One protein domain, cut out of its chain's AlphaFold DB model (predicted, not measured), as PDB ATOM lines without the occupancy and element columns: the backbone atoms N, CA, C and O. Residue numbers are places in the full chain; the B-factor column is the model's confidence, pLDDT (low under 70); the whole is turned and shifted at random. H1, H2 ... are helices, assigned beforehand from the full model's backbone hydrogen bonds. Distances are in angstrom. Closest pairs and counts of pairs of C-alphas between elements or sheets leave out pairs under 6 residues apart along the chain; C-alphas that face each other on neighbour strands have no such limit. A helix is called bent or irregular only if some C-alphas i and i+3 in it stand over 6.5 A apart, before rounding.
ATOM      1  N   LEU A  11      47.928 140.622   5.670       57.31
ATOM      2  CA  LEU A  11      48.513 141.400   6.754       57.31
ATOM      3  C   LEU A  11      47.440 142.062   7.632       57.31
ATOM      4  O   LEU A  11      47.508 141.992   8.854       57.31
ATOM      5  N   THR A  12      46.399 142.629   7.012       60.09
ATOM      6  CA  THR A  12      45.266 143.231   7.733       60.09
ATOM      7  C   THR A  12      44.519 142.180   8.549       60.09
ATOM      8  O   THR A  12      44.109 142.443   9.676       60.09
ATOM      9  N   THR A  13      44.370 140.975   8.004       61.38
ATOM     10  CA  THR A  13      43.749 139.852   8.711       61.38
ATOM     11  C   THR A  13      44.607 139.384   9.885       61.38
ATOM     12  O   THR A  13      44.074 139.165  10.966       61.38
ATOM     13  N   HIS A  14      45.928 139.296   9.713       59.53
ATOM     14  CA  HIS A  14      46.845 138.859  10.769       59.53
ATOM     15  C   HIS A  14      46.904 139.852  11.940       59.53
ATOM     16  O   HIS A  14      46.892 139.432  13.093       59.53
ATOM     17  N   PHE A  15      46.898 141.161  11.659       65.75
ATOM     18  CA  PHE A  15      46.805 142.198  12.693       65.75
ATOM     19  C   PHE A  15      45.448 142.200  13.403       65.75
ATOM     20  O   PHE A  15      45.399 142.378  14.617       65.75
ATOM     21  N   LYS A  16      44.351 141.964  12.671       70.31
ATOM     22  CA  LYS A  16      43.017 141.831  13.274       70.31
ATOM     23  C   LYS A  16      42.922 140.614  14.188       70.31
ATOM     24  O   LYS A  16      42.462 140.768  15.306       70.31
ATOM     25  N   LEU A  17      43.398 139.446  13.753       70.62
ATOM     26  CA  LEU A  17      43.420 138.234  14.581       70.62
ATOM     27  C   LEU A  17      44.236 138.444  15.860       70.62
ATOM     28  O   LEU A  17      43.763 138.115  16.936       70.62
ATOM     29  N   PHE A  18      45.406 139.080  15.759       73.38
ATOM     30  CA  PHE A  18      46.243 139.372  16.925       73.38
ATOM     31  C   PHE A  18      45.557 140.325  17.918       73.38
ATOM     32  O   PHE A  18      45.659 140.148  19.128       73.38
ATOM     33  N   ALA A  19      44.838 141.333  17.414       75.25
ATOM     34  CA  ALA A  19      44.075 142.258  18.249       75.25
ATOM     35  C   ALA A  19      42.843 141.590  18.889       75.25
ATOM     36  O   ALA A  19      42.552 141.849  20.053       75.25
ATOM     37  N   GLU A  20      42.144 140.723  18.154       78.19
ATOM     38  CA  GLU A  20      41.005 139.938  18.650       78.19
ATOM     39  C   GLU A  20      41.444 138.931  19.722       78.19
ATOM     40  O   GLU A  20      40.793 138.835  20.761       78.19
ATOM     41  N   ASP A  21      42.567 138.234  19.522       83.44
ATOM     42  CA  ASP A  21      43.130 137.300  20.502       83.44
ATOM     43  C   ASP A  21      43.576 138.032  21.776       83.44
ATOM     44  O   ASP A  21      43.256 137.590  22.880       83.44
ATOM     45  N   SER A  22      44.228 139.194  21.650       78.38
ATOM     46  CA  SER A  22      44.566 140.042  22.804       78.38
ATOM     47  C   SER A  22      43.323 140.542  23.543       78.38
ATOM     48  O   SER A  22      43.254 140.433  24.766       78.38
ATOM     49  N   LEU A  23      42.306 141.024  22.821       75.00
ATOM     50  CA  LEU A  23      41.049 141.481  23.419       75.00
ATOM     51  C   LEU A  23      40.299 140.331  24.103       75.00
ATOM     52  O   LEU A  23      39.651 140.525  25.133       75.00
ATOM     53  N   LYS A  24      40.382 139.122  23.543       79.12
ATOM     54  CA  LYS A  24      39.799 137.911  24.118       79.12
ATOM     55  C   LYS A  24      40.506 137.513  25.409       79.12
ATOM     56  O   LYS A  24      39.825 137.224  26.388       79.12
ATOM     57  N   ILE A  25      41.837 137.578  25.437       78.06
ATOM     58  CA  ILE A  25      42.636 137.334  26.643       78.06
ATOM     59  C   ILE A  25      42.310 138.369  27.728       78.06
ATOM     60  O   ILE A  25      42.100 137.991  28.878       78.06
ATOM     61  N   GLU A  26      42.195 139.654  27.379       77.25
ATOM     62  CA  GLU A  26      41.822 140.713  28.328       77.25
ATOM     63  C   GLU A  26      40.405 140.517  28.888       77.25
ATOM     64  O   GLU A  26      40.199 140.622  30.099       77.25
ATOM     65  N   LYS A  27      39.435 140.148  28.040       76.62
ATOM     66  CA  LYS A  27      38.064 139.821  28.470       76.62
ATOM     67  C   LYS A  27      38.004 138.594  29.375       76.62
ATOM     68  O   LYS A  27      37.257 138.598  30.352       76.62
ATOM     69  N   GLU A  28      38.760 137.546  29.056       75.38
ATOM     70  CA  GLU A  28      38.856 136.350  29.896       75.38
ATOM     71  C   GLU A  28      39.530 136.683  31.234       75.38
ATOM     72  O   GLU A  28      39.027 136.276  32.280       75.38
ATOM     73  N   MET A  29      40.588 137.503  31.239       73.81
ATOM     74  CA  MET A  29      41.218 138.015  32.463       73.81
ATOM     75  C   MET A  29      40.254 138.818  33.334       73.81
ATOM     76  O   MET A  29      40.196 138.594  34.542       73.81
ATOM     77  N   GLU A  30      39.474 139.726  32.750       74.44
ATOM     78  CA  GLU A  30      38.504 140.534  33.491       74.44
ATOM     79  C   GLU A  30      37.377 139.672  34.086       74.44
ATOM     80  O   GLU A  30      36.948 139.895  35.224       74.44
ATOM     81  N   LEU A  31      36.929 138.648  33.353       66.25
ATOM     82  CA  LEU A  31      35.945 137.677  33.831       66.25
ATOM     83  C   LEU A  31      36.502 136.804  34.969       66.25
ATOM     84  O   LEU A  31      35.791 136.544  35.943       66.25
ATOM     85  N   MET A  32      37.773 136.395  34.880       63.50
ATOM     86  CA  MET A  32      38.475 135.659  35.938       63.50
ATOM     87  C   MET A  32      38.643 136.506  37.207       63.50
ATOM     88  O   MET A  32      38.403 136.003  38.303       63.50
ATOM     89  N   ASN A  33      38.980 137.793  37.071       66.25
ATOM     90  CA  ASN A  33      39.194 138.703  38.203       66.25
ATOM     91  C   ASN A  33      37.897 138.982  38.984       66.25
ATOM     92  O   ASN A  33      37.893 139.017  40.212       66.25
ATOM     93  N   LYS A  34      36.764 139.139  38.284       69.31
ATOM     94  CA  LYS A  34      35.449 139.379  38.914       69.31
ATOM     95  C   LYS A  34      34.941 138.176  39.709       69.31
ATOM     96  O   LYS A  34      34.217 138.346  40.686       69.31
ATOM     97  N   ASN A  35      35.348 136.976  39.311       65.94
ATOM     98  CA  ASN A  35      34.901 135.717  39.894       65.94
ATOM     99  C   ASN A  35      36.047 134.953  40.567       65.94
ATOM    100  O   ASN A  35      35.979 133.731  40.663       65.94
ATOM    101  N   GLN A  36      37.086 135.644  41.044       61.31
ATOM    102  CA  GLN A  36      38.347 135.032  41.473       61.31
ATOM    103  C   GLN A  36      38.175 133.890  42.490       61.31
ATOM    104  O   GLN A  36      38.792 132.842  42.335       61.31
ATOM    105  N   MET A  37      37.249 134.008  43.449       60.53
ATOM    106  CA  MET A  37      36.937 132.911  44.383       60.53
ATOM    107  C   MET A  37      36.340 131.669  43.696       60.53
ATOM    108  O   MET A  37      36.654 130.534  44.062       60.53
ATOM    109  N   PHE A  38      35.490 131.857  42.684       59.62
ATOM    110  CA  PHE A  38      34.929 130.763  41.889       59.62
ATOM    111  C   PHE A  38      35.956 130.204  40.906       59.62
ATOM    112  O   PHE A  38      36.009 128.995  40.700       59.62
ATOM    113  N   TYR A  39      36.805 131.055  40.334       66.44
ATOM    114  CA  TYR A  39      37.853 130.638  39.414       66.44
ATOM    115  C   TYR A  39      38.946 129.835  40.124       66.44
ATOM    116  O   TYR A  39      39.313 128.766  39.654       66.44
ATOM    117  N   GLU A  40      39.421 130.277  41.288       62.59
ATOM    118  CA  GLU A  40      40.426 129.551  42.072       62.59
ATOM    119  C   GLU A  40      39.898 128.198  42.573       62.59
ATOM    120  O   GLU A  40      40.598 127.186  42.489       62.59
ATOM    121  N   SER A  41      38.647 128.141  43.043       65.94
ATOM    122  CA  SER A  41      38.018 126.879  43.461       65.94
ATOM    123  C   SER A  41      37.757 125.934  42.282       65.94
ATOM    124  O   SER A  41      38.044 124.742  42.401       65.94
ATOM    125  N   THR A  42      37.312 126.451  41.132       71.88
ATOM    126  CA  THR A  42      37.137 125.668  39.894       71.88
ATOM    127  C   THR A  42      38.477 125.159  39.373       71.88
ATOM    128  O   THR A  42      38.625 123.965  39.137       71.88
ATOM    129  N   LYS A  43      39.507 126.011  39.328       77.50
ATOM    130  CA  LYS A  43      40.868 125.636  38.929       77.50
ATOM    131  C   LYS A  43      41.444 124.547  39.834       77.50
ATOM    132  O   LYS A  43      42.075 123.611  39.351       77.50
ATOM    133  N   ASN A  44      41.203 124.623  41.142       75.25
ATOM    134  CA  ASN A  44      41.629 123.585  42.081       75.25
ATOM    135  C   ASN A  44      40.900 122.248  41.862       75.25
ATOM    136  O   ASN A  44      41.494 121.191  42.092       75.25
ATOM    137  N   ILE A  45      39.635 122.270  41.432       80.06
ATOM    138  CA  ILE A  45      38.891 121.064  41.044       80.06
ATOM    139  C   ILE A  45      39.449 120.506  39.732       80.06
ATOM    140  O   ILE A  45      39.758 119.315  39.684       80.06
ATOM    141  N   ASP A  46      39.656 121.350  38.722       81.81
ATOM    142  CA  ASP A  46      40.174 120.954  37.409       81.81
ATOM    143  C   ASP A  46      41.554 120.302  37.521       81.81
ATOM    144  O   ASP A  46      41.769 119.205  37.007       81.81
ATOM    145  N   VAL A  47      42.477 120.909  38.273       84.50
ATOM    146  CA  VAL A  47      43.826 120.357  38.492       84.50
ATOM    147  C   VAL A  47      43.763 118.968  39.137       84.50
ATOM    148  O   VAL A  47      44.427 118.037  38.675       84.50
ATOM    149  N   LYS A  48      42.944 118.793  40.183       88.00
ATOM    150  CA  LYS A  48      42.771 117.486  40.844       88.00
ATOM    151  C   LYS A  48      42.119 116.469  39.914       88.00
ATOM    152  O   LYS A  48      42.503 115.302  39.918       88.00
ATOM    153  N   TYR A  49      41.146 116.904  39.124       89.06
ATOM    154  CA  TYR A  49      40.436 116.055  38.186       89.06
ATOM    155  C   TYR A  49      41.355 115.531  37.080       89.06
ATOM    156  O   TYR A  49      41.342 114.330  36.806       89.06
ATOM    157  N   HIS A  50      42.196 116.393  36.503       91.62
ATOM    158  CA  HIS A  50      43.194 115.995  35.511       91.62
ATOM    159  C   HIS A  50      44.152 114.942  36.067       91.62
ATOM    160  O   HIS A  50      44.299 113.881  35.468       91.62
ATOM    161  N   PHE A  51      44.704 115.176  37.261       91.19
ATOM    162  CA  PHE A  51      45.584 114.201  37.905       91.19
ATOM    163  C   PHE A  51      44.904 112.839  38.107       91.19
ATOM    164  O   PHE A  51      45.457 111.803  37.743       91.19
ATOM    165  N   VAL A  52      43.689 112.824  38.668       91.75
ATOM    166  CA  VAL A  52      42.951 111.576  38.919       91.75
ATOM    167  C   VAL A  52      42.640 110.854  37.609       91.75
ATOM    168  O   VAL A  52      42.842 109.644  37.522       91.75
ATOM    169  N   ARG A  53      42.198 111.580  36.575       93.75
ATOM    170  CA  ARG A  53      41.929 111.014  35.249       93.75
ATOM    171  C   ARG A  53      43.183 110.363  34.665       93.75
ATOM    172  O   ARG A  53      43.094 109.227  34.209       93.75
ATOM    173  N   ASP A  54      44.334 111.024  34.730       94.75
ATOM    174  CA  ASP A  54      45.586 110.498  34.179       94.75
ATOM    175  C   ASP A  54      46.036 109.218  34.892       94.75
ATOM    176  O   ASP A  54      46.444 108.254  34.246       94.75
ATOM    177  N   VAL A  55      45.917 109.164  36.222       95.31
ATOM    178  CA  VAL A  55      46.251 107.969  37.017       95.31
ATOM    179  C   VAL A  55      45.340 106.786  36.661       95.31
ATOM    180  O   VAL A  55      45.822 105.655  36.557       95.31
ATOM    181  N   ILE A  56      44.048 107.044  36.427       95.38
ATOM    182  CA  ILE A  56      43.083 106.030  35.974       95.38
ATOM    183  C   ILE A  56      43.412 105.574  34.548       95.38
ATOM    184  O   ILE A  56      43.457 104.375  34.286       95.38
ATOM    185  N   MET A  57      43.692 106.504  33.627       93.75
ATOM    186  CA  MET A  57      44.039 106.187  32.233       93.75
ATOM    187  C   MET A  57      45.344 105.392  32.124       93.75
ATOM    188  O   MET A  57      45.468 104.529  31.262       93.75
ATOM    189  N   GLN A  58      46.299 105.633  33.025       95.94
ATOM    190  CA  GLN A  58      47.525 104.837  33.150       95.94
ATOM    191  C   GLN A  58      47.285 103.445  33.762       95.94
ATOM    192  O   GLN A  58      48.234 102.676  33.901       95.94
ATOM    193  N   GLY A  59      46.054 103.122  34.173       94.31
ATOM    194  CA  GLY A  59      45.697 101.841  34.783       94.31
ATOM    195  C   GLY A  59      46.288 101.627  36.176       94.31
ATOM    196  O   GLY A  59      46.300 100.502  36.669       94.31
ATOM    197  N   LYS A  60      46.797 102.683  36.825       94.56
ATOM    198  CA  LYS A  60      47.426 102.587  38.154       94.56
ATOM    199  C   LYS A  60      46.402 102.425  39.274       94.56
ATOM    200  O   LYS A  60      46.738 101.909  40.335       94.56
ATOM    201  N   VAL A  61      45.180 102.907  39.053       93.25
ATOM    202  CA  VAL A  61      44.080 102.859  40.016       93.25
ATOM    203  C   VAL A  61      42.791 102.517  39.280       93.25
ATOM    204  O   VAL A  61      42.486 103.118  38.252       93.25
ATOM    205  N   ASP A  62      42.026 101.587  39.845       92.25
ATOM    206  CA  ASP A  62      40.660 101.281  39.422       92.25
ATOM    207  C   ASP A  62      39.660 102.015  40.328       92.25
ATOM    208  O   ASP A  62      39.809 102.034  41.554       92.25
ATOM    209  N   VAL A  63      38.641 102.634  39.732       91.19
ATOM    210  CA  VAL A  63      37.638 103.421  40.457       91.19
ATOM    211  C   VAL A  63      36.311 102.686  40.444       91.19
ATOM    212  O   VAL A  63      35.656 102.556  39.412       91.19
TER     213      VAL A  63
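AT A GLANCE: This is residues 11 to 63 of the 97 residues of the protein "Hypothetical protein" of Spirodela intermedia (UniProt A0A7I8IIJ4). Two long helices, H1 and H2, make an open V, meeting near their ends at a tight link and spreading away from each other. The arms form no packed core: most of each helix stands free, and a short tail without a named element follows at the far end of H2. The printed part has 53 residues, with two named helices in the order H1, H2 and no named strand; the class is all helix. The whole is extended, with a radius of gyration of the C-alphas of 17.8 A, and flat, spanning 52 by 30 by 9 A.

IN THESE COORDINATES: The longest helix by residues is H1, residues 11 to 34, 34.8 A from first to last C-alpha. It begins at C-alpha 11, (48.513, 141.400, 6.754), and ends at C-alpha 34, (35.449, 139.379, 38.914). H2, residues 36 to 57, is 30.8 A long from first to last C-alpha and ends at C-alpha 57, (44.039, 106.187, 32.233). Neither helix is bent or irregular.

HOW THE PARTS SIT: H1 and H2 are close but not clearly touching, with 1 pair of C-alphas within 8 A. Their closest C-alphas, those of Met 32 and Tyr 39, are 6.1 A apart. Their lines stand about perpendicular, at 76 degrees, and their centres are 25.4 A apart. Residues 11 to 30 of H1 stand free, and so do residues 41 to 51 of H2. In H1 and H2 every O i to N i+4 pair is within hydrogen-bond range.

THE WHOLE: The two C-alphas farthest apart, those of Thr 12 and Asp 62, are 52.8 A from each other. The printed part, residues 11 to 63, has no cut. The link from H1 to H2 is tight, with 1 residue between them. The mean pLDDT of the printed part is 77.5; the model's confidence is low, under 70, at residues 11 to 15 and 31 to 41.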